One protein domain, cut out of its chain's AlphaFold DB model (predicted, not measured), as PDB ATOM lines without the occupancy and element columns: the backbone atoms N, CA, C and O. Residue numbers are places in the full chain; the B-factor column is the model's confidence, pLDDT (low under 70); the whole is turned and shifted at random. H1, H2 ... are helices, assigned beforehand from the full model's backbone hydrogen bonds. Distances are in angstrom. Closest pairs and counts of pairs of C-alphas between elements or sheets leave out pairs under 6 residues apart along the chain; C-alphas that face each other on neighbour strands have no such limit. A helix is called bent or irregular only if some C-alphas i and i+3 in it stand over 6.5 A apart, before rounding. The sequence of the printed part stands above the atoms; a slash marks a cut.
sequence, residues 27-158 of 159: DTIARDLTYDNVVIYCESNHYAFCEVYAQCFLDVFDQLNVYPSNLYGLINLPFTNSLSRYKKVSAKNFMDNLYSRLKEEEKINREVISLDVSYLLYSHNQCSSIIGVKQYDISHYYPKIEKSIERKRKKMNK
ATOM      1  N   ASP A  27     -26.372  55.998  11.837       74.31
ATOM      2  CA  ASP A  27     -26.014  54.624  11.513       74.31
ATOM      3  C   ASP A  27     -25.736  53.792  12.772       74.31
ATOM      4  O   ASP A  27     -26.106  52.620  12.801       74.31
ATOM      5  N   THR A  28     -25.180  54.390  13.834       80.06
ATOM      6  CA  THR A  28     -24.996  53.710  15.131       80.06
ATOM      7  C   THR A  28     -26.346  53.431  15.792       80.06
ATOM      8  O   THR A  28     -26.613  52.300  16.182       80.06
ATOM      9  N   ILE A  29     -27.262  54.407  15.810       78.75
ATOM     10  CA  ILE A  29     -28.623  54.188  16.338       78.75
ATOM     11  C   ILE A  29     -29.357  53.106  15.539       78.75
ATOM     12  O   ILE A  29     -29.993  52.220  16.108       78.75
ATOM     13  N   ALA A  30     -29.303  53.179  14.207       77.44
ATOM     14  CA  ALA A  30     -29.966  52.200  13.357       77.44
ATOM     15  C   ALA A  30     -29.377  50.794  13.546       77.44
ATOM     16  O   ALA A  30     -30.121  49.812  13.515       77.44
ATOM     17  N   ARG A  31     -28.066  50.693  13.782       84.69
ATOM     18  CA  ARG A  31     -27.391  49.443  14.125       84.69
ATOM     19  C   ARG A  31     -27.891  48.863  15.448       84.69
ATOM     20  O   ARG A  31     -28.302  47.705  15.451       84.69
ATOM     21  N   ASP A  32     -27.906  49.650  16.519       84.12
ATOM     22  CA  ASP A  32     -28.340  49.189  17.845       84.12
ATOM     23  C   ASP A  32     -29.803  48.726  17.815       84.12
ATOM     24  O   ASP A  32     -30.140  47.640  18.275       84.12
ATOM     25  N   LEU A  33     -30.673  49.475  17.136       82.81
ATOM     26  CA  LEU A  33     -32.068  49.065  16.949       82.81
ATOM     27  C   LEU A  33     -32.207  47.790  16.115       82.81
ATOM     28  O   LEU A  33     -33.124  46.999  16.336       82.81
ATOM     29  N   THR A  34     -31.317  47.577  15.144       85.62
ATOM     30  CA  THR A  34     -31.289  46.324  14.383       85.62
ATOM     31  C   THR A  34     -30.930  45.158  15.292       85.62
ATOM     32  O   THR A  34     -31.617  44.139  15.241       85.62
ATOM     33  N   TYR A  35     -29.918  45.319  16.150       91.00
ATOM     34  CA  TYR A  35     -29.561  44.322  17.157       91.00
ATOM     35  C   TYR A  35     -30.765  43.966  18.030       91.00
ATOM     36  O   TYR A  35     -31.194  42.811  18.061       91.00
ATOM     37  N   ASP A  36     -31.357  44.977  18.668       89.00
ATOM     38  CA  ASP A  36     -32.452  44.808  19.619       89.00
ATOM     39  C   ASP A  36     -33.653  44.117  18.973       89.00
ATOM     40  O   ASP A  36     -34.215  43.173  19.524       89.00
ATOM     41  N   ASN A  37     -34.034  44.526  17.764       87.44
ATOM     42  CA  ASN A  37     -35.162  43.925  17.057       87.44
ATOM     43  C   ASN A  37     -34.907  42.460  16.675       87.44
ATOM     44  O   ASN A  37     -35.829  41.640  16.719       87.44
ATOM     45  N   VAL A  38     -33.667  42.109  16.324       91.75
ATOM     46  CA  VAL A  38     -33.275  40.726  16.016       91.75
ATOM     47  C   VAL A  38     -33.280  39.863  17.281       91.75
ATOM     48  O   VAL A  38     -33.792  38.737  17.236       91.75
ATOM     49  N   VAL A  39     -32.810  40.397  18.415       93.50
ATOM     50  CA  VAL A  39     -32.927  39.747  19.732       93.50
ATOM     51  C   VAL A  39     -34.398  39.538  20.092       93.50
ATOM     52  O   VAL A  39     -34.804  38.407  20.354       93.50
ATOM     53  N   ILE A  40     -35.235  40.577  19.994       91.69
ATOM     54  CA  ILE A  40     -36.668  40.498  20.308       91.69
ATOM     55  C   ILE A  40     -37.376  39.468  19.416       91.69
ATOM     56  O   ILE A  40     -38.214  38.713  19.915       91.69
ATOM     57  N   TYR A  41     -37.070  39.406  18.113       92.31
ATOM     58  CA  TYR A  41     -37.588  38.361  17.214       92.31
ATOM     59  C   TYR A  41     -37.223  36.959  17.721       92.31
ATOM     60  O   TYR A  41     -38.092  36.084  17.802       92.31
ATOM     61  N   CYS A  42     -35.954  36.755  18.074       95.19
ATOM     62  CA  CYS A  42     -35.443  35.471  18.532       95.19
ATOM     63  C   CYS A  42     -36.097  35.032  19.854       95.19
ATOM     64  O   CYS A  42     -36.661  33.938  19.945       95.19
ATOM     65  N   GLU A  43     -36.127  35.920  20.846       93.94
ATOM     66  CA  GLU A  43     -36.719  35.659  22.161       93.94
ATOM     67  C   GLU A  43     -38.237  35.465  22.088       93.94
ATOM     68  O   GLU A  43     -38.799  34.601  22.764       93.94
ATOM     69  N   SER A  44     -38.922  36.219  21.221       91.75
ATOM     70  CA  SER A  44     -40.370  36.080  21.008       91.75
ATOM     71  C   SER A  44     -40.756  34.718  20.428       91.75
ATOM     72  O   SER A  44     -41.904  34.289  20.585       91.75
ATOM     73  N   ASN A  45     -39.813  34.041  19.772       93.94
ATOM     74  CA  ASN A  45     -39.958  32.674  19.284       93.94
ATOM     75  C   ASN A  45     -39.442  31.608  20.261       93.94
ATOM     76  O   ASN A  45     -39.596  30.422  19.976       93.94
ATOM     77  N   HIS A  46     -38.897  32.005  21.415       95.25
ATOM     78  CA  HIS A  46     -38.312  31.104  22.409       95.25
ATOM     79  C   HIS A  46     -37.126  30.282  21.878       95.25
ATOM     80  O   HIS A  46     -36.924  29.141  22.294       95.25
ATOM     81  N   TYR A  47     -36.345  30.850  20.956       95.94
ATOM     82  CA  TYR A  47     -35.100  30.234  20.506       95.94
ATOM     83  C   TYR A  47     -33.971  30.437  21.530       95.94
ATOM     84  O   TYR A  47     -34.015  31.343  22.362       95.94
ATOM     85  N   ALA A  48     -32.952  29.581  21.466       95.00
ATOM     86  CA  ALA A  48     -31.720  29.731  22.241       95.00
ATOM     87  C   ALA A  48     -30.698  30.607  21.490       95.00
ATOM     88  O   ALA A  48     -30.840  30.831  20.293       95.00
ATOM     89  N   PHE A  49     -29.647  31.061  22.184       96.75
ATOM     90  CA  PHE A  49     -28.498  31.774  21.591       96.75
ATOM     91  C   PHE A  49     -28.835  33.101  20.882       96.75
ATOM     92  O   PHE A  49     -28.171  33.475  19.916       96.75
ATOM     93  N   CYS A  50     -29.841  33.838  21.365       96.81
ATOM     94  CA  CYS A  50     -30.338  35.040  20.689       96.81
ATOM     95  C   CYS A  50     -29.306  36.159  20.517       96.81
ATOM     96  O   CYS A  50     -29.254  36.755  19.446       96.81
ATOM     97  N   GLU A  51     -28.453  36.406  21.509       97.12
ATOM     98  CA  GLU A  51     -27.378  37.405  21.402       97.12
ATOM     99  C   GLU A  51     -26.326  37.000  20.360       97.12
ATOM    100  O   GLU A  51     -25.928  37.806  19.523       97.12
ATOM    101  N   VAL A  52     -25.931  35.721  20.340       97.94
ATOM    102  CA  VAL A  52     -24.971  35.181  19.359       97.94
ATOM    103  C   VAL A  52     -25.537  35.277  17.942       97.94
ATOM    104  O   VAL A  52     -24.843  35.666  17.005       97.94
ATOM    105  N   TYR A  53     -26.819  34.953  17.785       97.94
ATOM    106  CA  TYR A  53     -27.532  35.093  16.523       97.94
ATOM    107  C   TYR A  53     -27.651  36.554  16.077       97.94
ATOM    108  O   TYR A  53     -27.396  36.846  14.909       97.94
ATOM    109  N   ALA A  54     -27.985  37.471  16.986       95.75
ATOM    110  CA  ALA A  54     -28.082  38.895  16.683       95.75
ATOM    111  C   ALA A  54     -26.726  39.492  16.291       95.75
ATOM    112  O   ALA A  54     -26.648  40.242  15.317       95.75
ATOM    113  N   GLN A  55     -25.650  39.098  16.975       97.06
ATOM    114  CA  GLN A  55     -24.298  39.512  16.613       97.06
ATOM    115  C   GLN A  55     -23.905  38.988  15.229       97.06
ATOM    116  O   GLN A  55     -23.479  39.770  14.383       97.06
ATOM    117  N   CYS A  56     -24.126  37.696  14.955       98.25
ATOM    118  CA  CYS A  56     -23.889  37.127  13.626       98.25
ATOM    119  C   CYS A  56     -24.670  37.887  12.546       98.25
ATOM    120  O   CYS A  56     -24.116  38.240  11.505       98.25
ATOM    121  N   PHE A  57     -25.953  38.164  12.798       96.44
ATOM    122  CA  PHE A  57     -26.808  38.888  11.867       96.44
ATOM    123  C   PHE A  57     -26.209  40.257  11.528       96.44
ATOM    124  O   PHE A  57     -26.095  40.598  10.350       96.44
ATOM    125  N   LEU A  58     -25.793  41.023  12.541       93.38
ATOM    126  CA  LEU A  58     -25.158  42.324  12.343       93.38
ATOM    127  C   LEU A  58     -23.827  42.227  11.597       93.38
ATOM    128  O   LEU A  58     -23.597  43.007  10.677       93.38
ATOM    129  N   ASP A  59     -22.973  41.272  11.954       95.19
ATOM    130  CA  ASP A  59     -21.659  41.106  11.325       95.19
ATOM    131  C   ASP A  59     -21.784  40.744   9.841       95.19
ATOM    132  O   ASP A  59     -20.985  41.182   9.009       95.19
ATOM    133  N   VAL A  60     -22.795  39.949   9.477       95.88
ATOM    134  CA  VAL A  60     -23.117  39.663   8.073       95.88
ATOM    135  C   VAL A  60     -23.681  40.905   7.388       95.88
ATOM    136  O   VAL A  60     -23.289  41.221   6.262       95.88
ATOM    137  N   PHE A  61     -24.564  41.633   8.062       92.81
ATOM    138  CA  PHE A  61     -25.187  42.834   7.524       92.81
ATOM    139  C   PHE A  61     -24.173  43.961   7.254       92.81
ATOM    140  O   PHE A  61     -24.226  44.600   6.204       92.81
ATOM    141  N   ASP A  62     -23.181  44.155   8.125       91.12
ATOM    142  CA  ASP A  62     -22.141  45.187   7.987       91.12
ATOM    143  C   ASP A  62     -21.208  44.985   6.794       91.12
ATOM    144  O   ASP A  62     -20.574  45.935   6.308       91.12
ATOM    145  N   GLN A  63     -21.114  43.746   6.307       93.25
ATOM    146  CA  GLN A  63     -20.357  43.428   5.100       93.25
ATOM    147  C   GLN A  63     -21.019  44.009   3.849       93.25
ATOM    148  O   GLN A  63     -20.357  44.161   2.819       93.25
ATOM    149  N   LEU A  64     -22.304  44.355   3.918       92.56
ATOM    150  CA  LEU A  64     -23.045  44.939   2.813       92.56
ATOM    151  C   LEU A  64     -22.695  46.427   2.660       92.56
ATOM    152  O   LEU A  64     -22.502  47.176   3.620       92.56
ATOM    153  N   ASN A  65     -22.636  46.906   1.415       89.12
ATOM    154  CA  ASN A  65     -22.520  48.336   1.126       89.12
ATOM    155  C   ASN A  65     -23.907  48.997   1.167       89.12
ATOM    156  O   ASN A  65     -24.405  49.481   0.148       89.12
ATOM    157  N   VAL A  66     -24.516  48.994   2.351       85.25
ATOM    158  CA  VAL A  66     -25.830  49.577   2.643       85.25
ATOM    159  C   VAL A  66     -25.709  50.410   3.914       85.25
ATOM    160  O   VAL A  66     -24.940  50.060   4.807       85.25
ATOM    161  N   TYR A  67     -26.427  51.529   3.981       76.12
ATOM    162  CA  TYR A  67     -26.517  52.314   5.209       76.12
ATOM    163  C   TYR A  67     -27.655  51.751   6.070       76.12
ATOM    164  O   TYR A  67     -28.778  51.666   5.566       76.12
ATOM    165  N   PRO A  68     -27.409  51.364   7.337       70.12
ATOM    166  CA  PRO A  68     -28.451  50.846   8.228       70.12
ATOM    167  C   PRO A  68     -29.651  51.797   8.351       70.12
ATOM    168  O   PRO A  68     -30.801  51.360   8.380       70.12
ATOM    169  N   SER A  69     -29.391  53.106   8.319       67.44
ATOM    170  CA  SER A  69     -30.403  54.167   8.298       67.44
ATOM    171  C   SER A  69     -31.389  54.062   7.122       67.44
ATOM    172  O   SER A  69     -32.570  54.363   7.294       67.44
ATOM    173  N   ASN A  70     -30.970  53.543   5.962       70.12
ATOM    174  CA  ASN A  70     -31.862  53.326   4.814       70.12
ATOM    175  C   ASN A  70     -32.843  52.167   5.039       70.12
ATOM    176  O   ASN A  70     -33.930  52.151   4.466       70.12
ATOM    177  N   LEU A  71     -32.475  51.203   5.884       73.56
ATOM    178  CA  LEU A  71     -33.282  50.018   6.180       73.56
ATOM    179  C   LEU A  71     -34.085  50.160   7.476       73.56
ATOM    180  O   LEU A  71     -34.905  49.298   7.797       73.56
ATOM    181  N   TYR A  72     -33.930  51.288   8.171       67.81
ATOM    182  CA  TYR A  72     -34.593  51.608   9.432       67.81
ATOM    183  C   TYR A  72     -36.106  51.372   9.389       67.81
ATOM    184  O   TYR A  72     -36.674  50.779  10.304       67.81
ATOM    185  N   GLY A  73     -36.766  51.797   8.307       66.38
ATOM    186  CA  GLY A  73     -38.208  51.622   8.140       66.38
ATOM    187  C   GLY A  73     -38.635  50.157   8.036       66.38
ATOM    188  O   GLY A  73     -39.705  49.812   8.520       66.38
ATOM    189  N   LEU A  74     -37.809  49.285   7.450       73.88
ATOM    190  CA  LEU A  74     -38.091  47.848   7.333       73.88
ATOM    191  C   LEU A  74     -37.859  47.118   8.656       73.88
ATOM    192  O   LEU A  74     -38.630  46.234   9.023       73.88
ATOM    193  N   ILE A  75     -36.813  47.525   9.368       72.19
ATOM    194  CA  ILE A  75     -36.377  46.917  10.621       72.19
ATOM    195  C   ILE A  75     -37.319  47.296  11.769       72.19
ATOM    196  O   ILE A  75     -37.675  46.435  12.563       72.19
ATOM    197  N   ASN A  76     -37.791  48.549  11.828       69.06
ATOM    198  CA  ASN A  76     -38.562  49.064  12.967       69.06
ATOM    199  C   ASN A  76     -40.087  49.008  12.819       69.06
ATOM    200  O   ASN A  76     -40.777  49.027  13.839       69.06
ATOM    201  N   LEU A  77     -40.641  48.928  11.598       65.44
ATOM    202  CA  LEU A  77     -42.103  48.880  11.388       65.44
ATOM    203  C   LEU A  77     -42.834  47.864  12.290       65.44
ATOM    204  O   LEU A  77     -43.886  48.197  12.839       65.44
ATOM    205  N   PRO A  78     -42.304  46.638  12.476       63.34
ATOM    206  CA  PRO A  78     -42.960  45.615  13.285       63.34
ATOM    207  C   PRO A  78     -42.982  45.937  14.788       63.34
ATOM    208  O   PRO A  78     -43.782  45.344  15.516       63.34
ATOM    209  N   PHE A  79     -42.133  46.862  15.256       61.38
ATOM    210  CA  PHE A  79     -41.825  47.075  16.675       61.38
ATOM    211  C   PHE A  79     -42.330  48.409  17.248       61.38
ATOM    212  O   PHE A  79     -42.389  48.541  18.475       61.38
ATOM    213  N   THR A  80     -42.725  49.375  16.408       55.28
ATOM    214  CA  THR A  80     -43.020  50.758  16.839       55.28
ATOM    215  C   THR A  80     -44.503  51.105  17.032       55.28
ATOM    216  O   THR A  80     -44.783  52.040  17.770       55.28
ATOM    217  N   ASN A  81     -45.462  50.357  16.463       50.47
ATOM    218  CA  ASN A  81     -46.866  50.820  16.371       50.47
ATOM    219  C   ASN A  81     -47.950  49.837  16.852       50.47
ATOM    220  O   ASN A  81     -49.097  49.922  16.414       50.47
ATOM    221  N   SER A  82     -47.640  48.887  17.735       53.25
ATOM    222  CA  SER A  82     -48.626  47.870  18.117       53.25
ATOM    223  C   SER A  82     -48.798  47.685  19.627       53.25
ATOM    224  O   SER A  82     -47.842  47.760  20.397       53.25
ATOM    225  N   LEU A  83     -50.049  47.441  20.053       55.56
ATOM    226  CA  LEU A  83     -50.405  47.004  21.414       55.56
ATOM    227  C   LEU A  83     -49.471  45.862  21.848       55.56
ATOM    228  O   LEU A  83     -49.141  45.020  21.020       55.56
ATOM    229  N   SER A  84     -49.083  45.765  23.124       60.06
ATOM    230  CA  SER A  84     -48.041  44.822  23.597       60.06
ATOM    231  C   SER A  84     -48.192  43.377  23.085       60.06
ATOM    232  O   SER A  84     -47.213  42.749  22.679       60.06
ATOM    233  N   ARG A  85     -49.428  42.860  23.021       54.69
ATOM    234  CA  ARG A  85     -49.741  41.543  22.440       54.69
ATOM    235  C   ARG A  85     -49.470  41.479  20.932       54.69
ATOM    236  O   ARG A  85     -48.885  40.510  20.462       54.69
ATOM    237  N   TYR A  86     -49.872  42.507  20.190       58.44
ATOM    238  CA  TYR A  86     -49.586  42.628  18.761       58.44
ATOM    239  C   TYR A  86     -48.090  42.831  18.500       58.44
ATOM    240  O   TYR A  86     -47.589  42.263  17.538       58.44
ATOM    241  N   LYS A  87     -47.359  43.524  19.384       63.97
ATOM    242  CA  LYS A  87     -45.901  43.680  19.282       63.97
ATOM    243  C   LYS A  87     -45.194  42.335  19.372       63.97
ATOM    244  O   LYS A  87     -44.337  42.054  18.546       63.97
ATOM    245  N   LYS A  88     -45.603  41.466  20.303       63.81
ATOM    246  CA  LYS A  88     -45.035  40.115  20.430       63.81
ATOM    247  C   LYS A  88     -45.350  39.225  19.219       63.81
ATOM    248  O   LYS A  88     -44.469  38.518  18.746       63.81
ATOM    249  N   VAL A  89     -46.580  39.264  18.696       66.44
ATOM    250  CA  VAL A  89     -46.957  38.501  17.484       66.44
ATOM    251  C   VAL A  89     -46.220  39.024  16.246       66.44
ATOM    252  O   VAL A  89     -45.702  38.238  15.458       66.44
ATOM    253  N   SER A  90     -46.132  40.346  16.105       77.31
ATOM    254  CA  SER A  90     -45.409  41.035  15.034       77.31
ATOM    255  C   SER A  90     -43.915  40.707  15.063       77.31
ATOM    256  O   SER A  90     -43.347  40.332  14.039       77.31
ATOM    257  N   ALA A  91     -43.309  40.742  16.254       83.19
ATOM    258  CA  ALA A  91     -41.930  40.338  16.473       83.19
ATOM    259  C   ALA A  91     -41.718  38.863  16.142       83.19
ATOM    260  O   ALA A  91     -40.795  38.549  15.406       83.19
ATOM    261  N   LYS A  92     -42.585  37.957  16.618       88.12
ATOM    262  CA  LYS A  92     -42.473  36.516  16.357       88.12
ATOM    263  C   LYS A  92     -42.430  36.203  14.856       88.12
ATOM    264  O   LYS A  92     -41.616  35.398  14.411       88.12
ATOM    265  N   ASN A  93     -43.266  36.883  14.079       89.56
ATOM    266  CA  ASN A  93     -43.404  36.655  12.642       89.56
ATOM    267  C   ASN A  93     -42.495  37.562  11.796       89.56
ATOM    268  O   ASN A  93     -42.699  37.652  10.590       89.56
ATOM    269  N   PHE A  94     -41.507  38.245  12.388       90.38
ATOM    270  CA  PHE A  94     -40.709  39.265  11.700       90.38
ATOM    271  C   PHE A  94     -40.102  38.778  10.376       90.38
ATOM    272  O   PHE A  94     -40.333  39.394   9.336       90.38
ATOM    273  N   MET A  95     -39.392  37.646  10.389       93.69
ATOM    274  CA  MET A  95     -38.755  37.108   9.181       93.69
ATOM    275  C   MET A  95     -39.771  36.616   8.140       93.69
ATOM    276  O   MET A  95     -39.586  36.832   6.942       93.69
ATOM    277  N   ASP A  96     -40.894  36.041   8.579       94.19
ATOM    278  CA  ASP A  96     -41.982  35.627   7.683       94.19
ATOM    279  C   ASP A  96     -42.672  36.826   7.025       94.19
ATOM    280  O   ASP A  96     -42.999  36.788   5.836       94.19
ATOM    281  N   ASN A  97     -42.846  37.915   7.772       91.50
ATOM    282  CA  ASN A  97     -43.395  39.169   7.269       91.50
ATOM    283  C   ASN A  97     -42.440  39.830   6.268       91.50
ATOM    284  O   ASN A  97     -42.892  40.302   5.225       91.50
ATOM    285  N   LEU A  98     -41.128  39.829   6.542       92.00
ATOM    286  CA  LEU A  98     -40.121  40.298   5.587       92.00
ATOM    287  C   LEU A  98     -40.188  39.495   4.287       92.00
ATOM    288  O   LEU A  98     -40.264  40.080   3.211       92.00
ATOM    289  N   TYR A  99     -40.227  38.167   4.365       95.12
ATOM    290  CA  TYR A  99     -40.301  37.339   3.165       95.12
ATOM    291  C   TYR A  99     -41.609  37.518   2.389       95.12
ATOM    292  O   TYR A  99     -41.597  37.602   1.162       95.12
ATOM    293  N   SER A 100     -42.739  37.639   3.085       93.62
ATOM    294  CA  SER A 100     -44.031  37.908   2.443       93.62
ATOM    295  C   SER A 100     -44.003  39.248   1.708       93.62
ATOM    296  O   SER A 100     -44.369  39.314   0.535       93.62
ATOM    297  N   ARG A 101     -43.447  40.285   2.348       90.94
ATOM    298  CA  ARG A 101     -43.229  41.591   1.725       90.94
ATOM    299  C   ARG A 101     -42.309  41.499   0.513       90.94
ATOM    300  O   ARG A 101     -42.636  42.073  -0.515       90.94
ATOM    301  N   LEU A 102     -41.204  40.753   0.582       93.88
ATOM    302  CA  LEU A 102     -40.333  40.532  -0.580       93.88
ATOM    303  C   LEU A 102     -41.139  40.026  -1.785       93.88
ATOM    304  O   LEU A 102     -41.019  40.574  -2.878       93.88
ATOM    305  N   LYS A 103     -41.996  39.018  -1.574       95.12
ATOM    306  CA  LYS A 103     -42.830  38.436  -2.636       95.12
ATOM    307  C   LYS A 103     -43.902  39.385  -3.154       95.12
ATOM    308  O   LYS A 103     -44.272  39.298  -4.322       95.12
ATOM    309  N   GLU A 104     -44.411  40.285  -2.326       92.88
ATOM    310  CA  GLU A 104     -45.329  41.338  -2.766       92.88
ATOM    311  C   GLU A 104     -44.616  42.386  -3.623       92.88
ATOM    312  O   GLU A 104     -45.078  42.691  -4.721       92.88
ATOM    313  N   GLU A 105     -43.466  42.882  -3.167       91.19
ATOM    314  CA  GLU A 105     -42.680  43.910  -3.858       91.19
ATOM    315  C   GLU A 105     -42.122  43.380  -5.197       91.19
ATOM    316  O   GLU A 105     -42.086  44.116  -6.184       91.19
ATOM    317  N   GLU A 106     -41.792  42.082  -5.277       92.62
ATOM    318  CA  GLU A 106     -41.476  41.374  -6.531       92.62
ATOM    319  C   GLU A 106     -42.635  41.415  -7.537       92.62
ATOM    320  O   GLU A 106     -42.419  41.719  -8.707       92.62
ATOM    321  N   LYS A 107     -43.875  41.159  -7.096       94.12
ATOM    322  CA  LYS A 107     -45.056  41.158  -7.981       94.12
ATOM    323  C   LYS A 107     -45.347  42.533  -8.576       94.12
ATOM    324  O   LYS A 107     -45.841  42.615  -9.698       94.12
ATOM    325  N   ILE A 108     -45.065  43.598  -7.828       93.62
ATOM    326  CA  ILE A 108     -45.283  44.986  -8.265       93.62
ATOM    327  C   ILE A 108     -44.004  45.659  -8.790       93.62
ATOM    328  O   ILE A 108     -43.990  46.875  -8.977       93.62
ATOM    329  N   ASN A 109     -42.949  44.878  -9.061       91.12
ATOM    330  CA  ASN A 109     -41.680  45.315  -9.654       91.12
ATOM    331  C   ASN A 109     -40.954  46.440  -8.887       91.12
ATOM    332  O   ASN A 109     -40.322  47.313  -9.485       91.12
ATOM    333  N   ARG A 110     -41.001  46.431  -7.550       87.44
ATOM    334  CA  ARG A 110     -40.286  47.398  -6.698       87.44
ATOM    335  C   ARG A 110     -38.900  46.896  -6.307       87.44
ATOM    336  O   ARG A 110     -38.605  46.622  -5.147       87.44
ATOM    337  N   GLU A 111     -38.019  46.850  -7.302       88.19
ATOM    338  CA  GLU A 111     -36.678  46.259  -7.210       88.19
ATOM    339  C   GLU A 111     -35.824  46.786  -6.044       88.19
ATOM    340  O   GLU A 111     -35.113  46.005  -5.415       88.19
ATOM    341  N   VAL A 112     -35.897  48.087  -5.736       86.00
ATOM    342  CA  VAL A 112     -35.131  48.695  -4.631       86.00
ATOM    343  C   VAL A 112     -35.562  48.114  -3.284       86.00
ATOM    344  O   VAL A 112     -34.719  47.640  -2.530       86.00
ATOM    345  N   ILE A 113     -36.871  48.074  -3.012       84.94
ATOM    346  CA  ILE A 113     -37.399  47.552  -1.744       84.94
ATOM    347  C   ILE A 113     -37.177  46.041  -1.663       84.94
ATOM    348  O   ILE A 113     -36.796  45.532  -0.611       84.94
ATOM    349  N   SER A 114     -37.363  45.317  -2.769       91.31
ATOM    350  CA  SER A 114     -37.074  43.884  -2.810       91.31
ATOM    351  C   SER A 114     -35.608  43.589  -2.481       91.31
ATOM    352  O   SER A 114     -35.315  42.690  -1.694       91.31
ATOM    353  N   LEU A 115     -34.675  44.377  -3.024       92.38
ATOM    354  CA  LEU A 115     -33.253  44.243  -2.719       92.38
ATOM    355  C   LEU A 115     -32.958  44.567  -1.246       92.38
ATOM    356  O   LEU A 115     -32.256  43.803  -0.586       92.38
ATOM    357  N   ASP A 116     -33.546  45.635  -0.714       90.81
ATOM    358  CA  ASP A 116     -33.414  46.042   0.686       90.81
ATOM    359  C   ASP A 116     -33.893  44.958   1.667       90.81
ATOM    360  O   ASP A 116     -33.196  44.612   2.622       90.81
ATOM    361  N   VAL A 117     -35.047  44.346   1.395       92.06
ATOM    362  CA  VAL A 117     -35.558  43.211   2.178       92.06
ATOM    363  C   VAL A 117     -34.658  41.979   2.020       92.06
ATOM    364  O   VAL A 117     -34.400  41.272   2.997       92.06
ATOM    365  N   SER A 118     -34.129  41.731   0.816       95.38
ATOM    366  CA  SER A 118     -33.230  40.598   0.567       95.38
ATOM    367  C   SER A 118     -31.927  40.679   1.373       95.38
ATOM    368  O   SER A 118     -31.404  39.642   1.766       95.38
ATOM    369  N   TYR A 119     -31.431  41.879   1.699       95.12
ATOM    370  CA  TYR A 119     -30.254  42.062   2.559       95.12
ATOM    371  C   TYR A 119     -30.485  41.597   4.002       95.12
ATOM    372  O   TYR A 119     -29.614  40.962   4.605       95.12
ATOM    373  N   LEU A 120     -31.671  41.874   4.548       93.88
ATOM    374  CA  LEU A 120     -32.056  41.417   5.885       93.88
ATOM    375  C   LEU A 120     -32.219  39.893   5.907       93.88
ATOM    376  O   LEU A 120     -31.671  39.218   6.776       93.88
ATOM    377  N   LEU A 121     -32.909  39.343   4.905       96.31
ATOM    378  CA  LEU A 121     -33.094  37.896   4.767       96.31
ATOM    379  C   LEU A 121     -31.777  37.161   4.490       96.31
ATOM    380  O   LEU A 121     -31.601  36.039   4.951       96.31
ATOM    381  N   TYR A 122     -30.829  37.787   3.791       97.69
ATOM    382  CA  TYR A 122     -29.490  37.236   3.595       97.69
ATOM    383  C   TYR A 122     -28.760  37.075   4.925       97.69
ATOM    384  O   TYR A 122     -28.262  35.991   5.221       97.69
ATOM    385  N   SER A 123     -28.766  38.122   5.750       96.62
ATOM    386  CA  SER A 123     -28.143  38.102   7.078       96.62
ATOM    387  C   SER A 123     -28.780  37.037   7.974       96.62
ATOM    388  O   SER A 123     -28.078  36.241   8.595       96.62
ATOM    389  N   HIS A 124     -30.112  36.927   7.941       97.06
ATOM    390  CA  HIS A 124     -30.832  35.838   8.597       97.06
ATOM    391  C   HIS A 124     -30.398  34.458   8.089       97.06
ATOM    392  O   HIS A 124     -30.047  33.600   8.891       97.06
ATOM    393  N   ASN A 125     -30.389  34.234   6.772       98.50
ATOM    394  CA  ASN A 125     -30.056  32.938   6.190       98.50
ATOM    395  C   ASN A 125     -28.648  32.475   6.587       98.50
ATOM    396  O   ASN A 125     -28.491  31.318   6.974       98.50
ATOM    397  N   GLN A 126     -27.655  33.373   6.560       98.38
ATOM    398  CA  GLN A 126     -26.274  33.062   6.957       98.38
ATOM    399  C   GLN A 126     -26.156  32.643   8.435       98.38
ATOM    400  O   GLN A 126     -25.302  31.827   8.770       98.38
ATOM    401  N   CYS A 127     -27.032  33.157   9.304       98.44
ATOM    402  CA  CYS A 127     -26.982  32.935  10.754       98.44
ATOM    403  C   CYS A 127     -28.062  31.973  11.284       98.44
ATOM    404  O   CYS A 127     -28.044  31.602  12.455       98.44
ATOM    405  N   SER A 128     -29.006  31.555  10.435       97.69
ATOM    406  CA  SER A 128     -30.185  30.743  10.787       97.69
ATOM    407  C   SER A 128     -29.855  29.431  11.508       97.69
ATOM    408  O   SER A 128     -30.615  28.988  12.372       97.69
ATOM    409  N   SER A 129     -28.697  28.835  11.212       97.81
ATOM    410  CA  SER A 129     -28.228  27.596  11.839       97.81
ATOM    411  C   SER A 129     -27.941  27.738  13.338       97.81
ATOM    412  O   SER A 129     -28.093  26.756  14.057       97.81
ATOM    413  N   ILE A 130     -27.602  28.941  13.825       97.88
ATOM    414  CA  ILE A 130     -27.334  29.216  15.252       97.88
ATOM    415  C   ILE A 130     -28.573  28.932  16.107       97.88
ATOM    416  O   ILE A 130     -28.466  28.412  17.215       97.88
ATOM    417  N   ILE A 131     -29.750  29.254  15.571       96.88
ATOM    418  CA  ILE A 131     -31.039  29.125  16.264       96.88
ATOM    419  C   ILE A 131     -31.913  27.999  15.694       96.88
ATOM    420  O   ILE A 131     -33.038  27.808  16.146       96.88
ATOM    421  N   GLY A 132     -31.402  27.246  14.713       95.81
ATOM    422  CA  GLY A 132     -32.077  26.085  14.128       95.81
ATOM    423  C   GLY A 132     -33.349  26.418  13.343       95.81
ATOM    424  O   GLY A 132     -34.305  25.644  13.376       95.81
ATOM    425  N   VAL A 133     -33.391  27.565  12.658       96.12
ATOM    426  CA  VAL A 133     -34.582  28.026  11.920       96.12
ATOM    427  C   VAL A 133     -34.449  27.861  10.410       96.12
ATOM    428  O   VAL A 133     -33.361  27.661   9.872       96.12
ATOM    429  N   LYS A 134     -35.591  27.931   9.716       96.50
ATOM    430  CA  LYS A 134     -35.658  27.850   8.253       96.50
ATOM    431  C   LYS A 134     -34.924  29.014   7.586       96.50
ATOM    432  O   LYS A 134     -34.811  30.094   8.149       96.50
ATOM    433  N   GLN A 135     -34.522  28.793   6.342       98.00
ATOM    434  CA  GLN A 135     -34.008  29.823   5.443       98.00
ATOM    435  C   GLN A 135     -35.078  30.217   4.421       98.00
ATOM    436  O   GLN A 135     -36.011  29.456   4.153       98.00
ATOM    437  N   TYR A 136     -34.922  31.395   3.827       97.88
ATOM    438  CA  TYR A 136     -35.826  31.923   2.804       97.88
ATOM    439  C   TYR A 136     -35.157  31.937   1.429       97.88
ATOM    440  O   TYR A 136     -33.983  32.289   1.316       97.88
ATOM    441  N   ASP A 137     -35.894  31.596   0.369       97.75
ATOM    442  CA  ASP A 137     -35.345  31.621  -0.990       97.75
ATOM    443  C   ASP A 137     -35.212  33.058  -1.513       97.75
ATOM    444  O   ASP A 137     -36.183  33.714  -1.901       97.75
ATOM    445  N   ILE A 138     -33.966  33.523  -1.527       97.56
ATOM    446  CA  ILE A 138     -33.536  34.813  -2.072       97.56
ATOM    447  C   ILE A 138     -32.450  34.636  -3.144       97.56
ATOM    448  O   ILE A 138     -31.698  35.569  -3.426       97.56
ATOM    449  N   SER A 139     -32.352  33.442  -3.737       96.69
ATOM    450  CA  SER A 139     -31.290  33.059  -4.682       96.69
ATOM    451  C   SER A 139     -31.137  34.042  -5.851       96.69
ATOM    452  O   SER A 139     -30.021  34.389  -6.239       96.69
ATOM    453  N   HIS A 140     -32.253  34.582  -6.347       95.12
ATOM    454  CA  HIS A 140     -32.279  35.602  -7.398       95.12
ATOM    455  C   HIS A 140     -31.502  36.891  -7.044       95.12
ATOM    456  O   HIS A 140     -30.995  37.572  -7.937       95.12
ATOM    457  N   TYR A 141     -31.359  37.228  -5.756       96.62
ATOM    458  CA  TYR A 141     -30.663  38.439  -5.301       96.62
ATOM    459  C   TYR A 141     -29.174  38.232  -5.027       96.62
ATOM    460  O   TYR A 141     -28.449  39.225  -4.926       96.62
ATOM    461  N   TYR A 142     -28.686  36.990  -4.950       96.25
ATOM    462  CA  TYR A 142     -27.281  36.703  -4.632       96.25
ATOM    463  C   TYR A 142     -26.280  37.466  -5.511       96.25
ATOM    464  O   TYR A 142     -25.400  38.114  -4.941       96.25
ATOM    465  N   PRO A 143     -26.447  37.569  -6.847       97.31
ATOM    466  CA  PRO A 143     -25.522  38.355  -7.668       97.31
ATOM    467  C   PRO A 143     -25.459  39.845  -7.290       97.31
ATOM    468  O   PRO A 143     -24.430  40.497  -7.466       97.31
ATOM    469  N   LYS A 144     -26.561  40.428  -6.797       96.56
ATOM    470  CA  LYS A 144     -26.603  41.832  -6.350       96.56
ATOM    471  C   LYS A 144     -26.008  41.989  -4.953       96.56
ATOM    472  O   LYS A 144     -25.297  42.964  -4.707       96.56
ATOM    473  N   ILE A 145     -26.257  41.022  -4.074       96.75
ATOM    474  CA  ILE A 145     -25.695  40.967  -2.723       96.75
ATOM    475  C   ILE A 145     -24.170  40.841  -2.784       96.75
ATOM    476  O   ILE A 145     -23.472  41.654  -2.182       96.75
ATOM    477  N   GLU A 146     -23.637  39.922  -3.588       96.81
ATOM    478  CA  GLU A 146     -22.191  39.762  -3.782       96.81
ATOM    479  C   GLU A 146     -21.536  41.048  -4.293       96.81
ATOM    480  O   GLU A 146     -20.530  41.500  -3.743       96.81
ATOM    481  N   LYS A 147     -22.153  41.712  -5.281       96.75
ATOM    482  CA  LYS A 147     -21.695  43.026  -5.759       96.75
ATOM    483  C   LYS A 147     -21.709  44.082  -4.651       96.75
ATOM    484  O   LYS A 147     -20.828  44.942  -4.624       96.75
ATOM    485  N   SER A 148     -22.697  44.058  -3.756       95.12
ATOM    486  CA  SER A 148     -22.759  44.962  -2.599       95.12
ATOM    487  C   SER A 148     -21.576  44.733  -1.651       95.12
ATOM    488  O   SER A 148     -20.870  45.686  -1.313       95.12
ATOM    489  N   ILE A 149     -21.292  43.473  -1.312       96.06
ATOM    490  CA  ILE A 149     -20.161  43.081  -0.456       96.06
ATOM    491  C   ILE A 149     -18.828  43.474  -1.099       96.06
ATOM    492  O   ILE A 149     -17.970  44.092  -0.464       96.06
ATOM    493  N   GLU A 150     -18.649  43.180  -2.386       96.44
ATOM    494  CA  GLU A 150     -17.425  43.513  -3.115       96.44
ATOM    495  C   GLU A 150     -17.178  45.031  -3.137       96.44
ATOM    496  O   GLU A 150     -16.053  45.492  -2.926       96.44
ATOM    497  N   ARG A 151     -18.233  45.835  -3.331       94.56
ATOM    498  CA  ARG A 151     -18.146  47.302  -3.253       94.56
ATOM    499  C   ARG A 151     -17.710  47.777  -1.869       94.56
ATOM    500  O   ARG A 151     -16.871  48.676  -1.801       94.56
ATOM    501  N   LYS A 152     -18.242  47.195  -0.787       93.19
ATOM    502  CA  LYS A 152     -17.833  47.526   0.591       93.19
ATOM    503  C   LYS A 152     -16.349  47.220   0.797       93.19
ATOM    504  O   LYS A 152     -15.597  48.113   1.186       93.19
ATOM    505  N   ARG A 153     -15.907  46.012   0.429       93.31
ATOM    506  CA  ARG A 153     -14.499  45.580   0.521       93.31
ATOM    507  C   ARG A 153     -13.559  46.518  -0.241       93.31
ATOM    508  O   ARG A 153     -12.563  46.978   0.307       93.31
ATOM    509  N   LYS A 154     -13.910  46.888  -1.478       93.56
ATOM    510  CA  LYS A 154     -13.128  47.846  -2.285       93.56
ATOM    511  C   LYS A 154     -13.038  49.236  -1.653       93.56
ATOM    512  O   LYS A 154     -12.023  49.900  -1.831       93.56
ATOM    513  N   LYS A 155     -14.080  49.701  -0.955       89.62
ATOM    514  CA  LYS A 155     -14.044  50.982  -0.228       89.62
ATOM    515  C   LYS A 155     -13.136  50.918   0.999       89.62
ATOM    516  O   LYS A 155     -12.440  51.890   1.262       89.62
ATOM    517  N   MET A 156     -13.135  49.798   1.720       86.69
ATOM    518  CA  MET A 156     -12.286  49.609   2.902       86.69
ATOM    519  C   MET A 156     -10.802  49.540   2.535       86.69
ATOM    520  O   MET A 156     -10.002  50.203   3.175       86.69
ATOM    521  N   ASN A 157     -10.447  48.846   1.450       85.50
ATOM    522  CA  ASN A 157      -9.053  48.697   1.004       85.50
ATOM    523  C   ASN A 157      -8.442  49.965   0.370       85.50
ATOM    524  O   ASN A 157      -7.293  49.939  -0.060       85.50
ATOM    525  N   LYS A 158      -9.220  51.044   0.223       74.44
ATOM    526  CA  LYS A 158      -8.761  52.339  -0.311       74.44
ATOM    527  C   LYS A 158      -8.444  53.370   0.781       74.44
ATOM    528  O   LYS A 158      -8.031  54.473   0.433       74.44
TER     529      LYS A 158
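This is residues 27 to 158 of the 159 residues of an uncharacterized protein of Gilliamella apicola (UniProt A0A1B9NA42). Two helical hairpins, H1 with H2 and H5 with H6, join where H2 packs on H6, the long kinked helix nearest the middle; H3 and H4 pack on H1. H7 meets H6 near one of its own ends, about perpendicular to it, and runs away to one end of the longest axis, with H4 at the other end. The printed part has 132 residues with seven named helices, H1 to H7 in chain order, and no named strand, so the class is all helix; the helices are mostly crossed. The whole is compact, with a radius of gyration of the C-alphas of 14.4 A, and spans 46 by 34 by 28 A.

The printed part begins with H1, residues 27 to 44, which is 25.3 A long from C-alpha 27 at (-26.014, 54.624, 11.513) to C-alpha 44 at (-40.370, 36.080, 21.008). H2 is residues 50 to 62, 18.2 A long. H3 is residues 68 to 80, 16.9 A long, and H4 is residues 84 to 92, 12.3 A long. H5, residues 94 to 107, measures 20.2 A. H6, residues 111 to 131, is the longest helix by residues, 29.6 A from first to last C-alpha, with a kink of 35 degrees near residue 125. H7, residues 139 to 156, is 26.3 A long and ends at C-alpha 156, (-12.286, 49.609, 2.902). H3, H6 and H7 are irregular: C-alphas 70 and 73 are 7.4 A apart, C-alphas 126 and 129 are 7.6 A apart, and C-alphas 140 and 143 are 7.3 A apart.

H1 and H6 are the hubs, touching three helices each. H1 touches H2, closest at the C-alphas of Val 39 and Cys 50, 5.5 A apart; the two form a helical hairpin, running opposite ways at 38 degrees, only just a steep tilt. H1 touches H3, closest at the C-alphas of Ala 30 and Ser 69, 5.4 A apart, the same way at 37 degrees, only just steep. With residues 37 to 44 alone, H1 touches H4 about perpendicular, at 86 degrees; the closest C-alphas are those of Tyr 41 and Ala 91, 4.8 A apart. H3 touches H4 with residues 78 to 79 alone, the C-alphas of Pro 78 and Ser 90 being closest at 5.5 A. H4 and H5 meet only through their link. H6 touches H2 at a steep tilt of 40 degrees, opposite ways, closest at the C-alphas of Phe 57 and Ser 123, 5.0 A apart. H5 and H6 form a helical hairpin at a shallow tilt of 32 degrees, the closest C-alphas being those of Leu 102 and Ser 114, 5.2 A apart. Residues 115 to 119 of H6 touch residues 141 to 145 of H7 at 89 degrees, about perpendicular; the C-alphas of Ser 118 and Tyr 141 are closest, 6.8 A apart. H1 and H6 are only just apart, with a closest distance of 8.1 A between C-alphas. In H1, H2, H4 and H5 every O i to N i+4 pair is within hydrogen-bond range; in H3 it is 5 of 9, in H6 13 of 17 and in H7 12 of 14.

The two C-alphas farthest apart are those of Arg 85 and Lys 158, at 48.1 A. The printed part has no cut. The links from H1 through to H6 are tight, and the link from H6 to H7, with 7 residues, is short but not tight. The mean pLDDT of the printed part is 87.6; 17 residues are under 70, namely residue 69, residues 72 to 73 and residues 76 to 89.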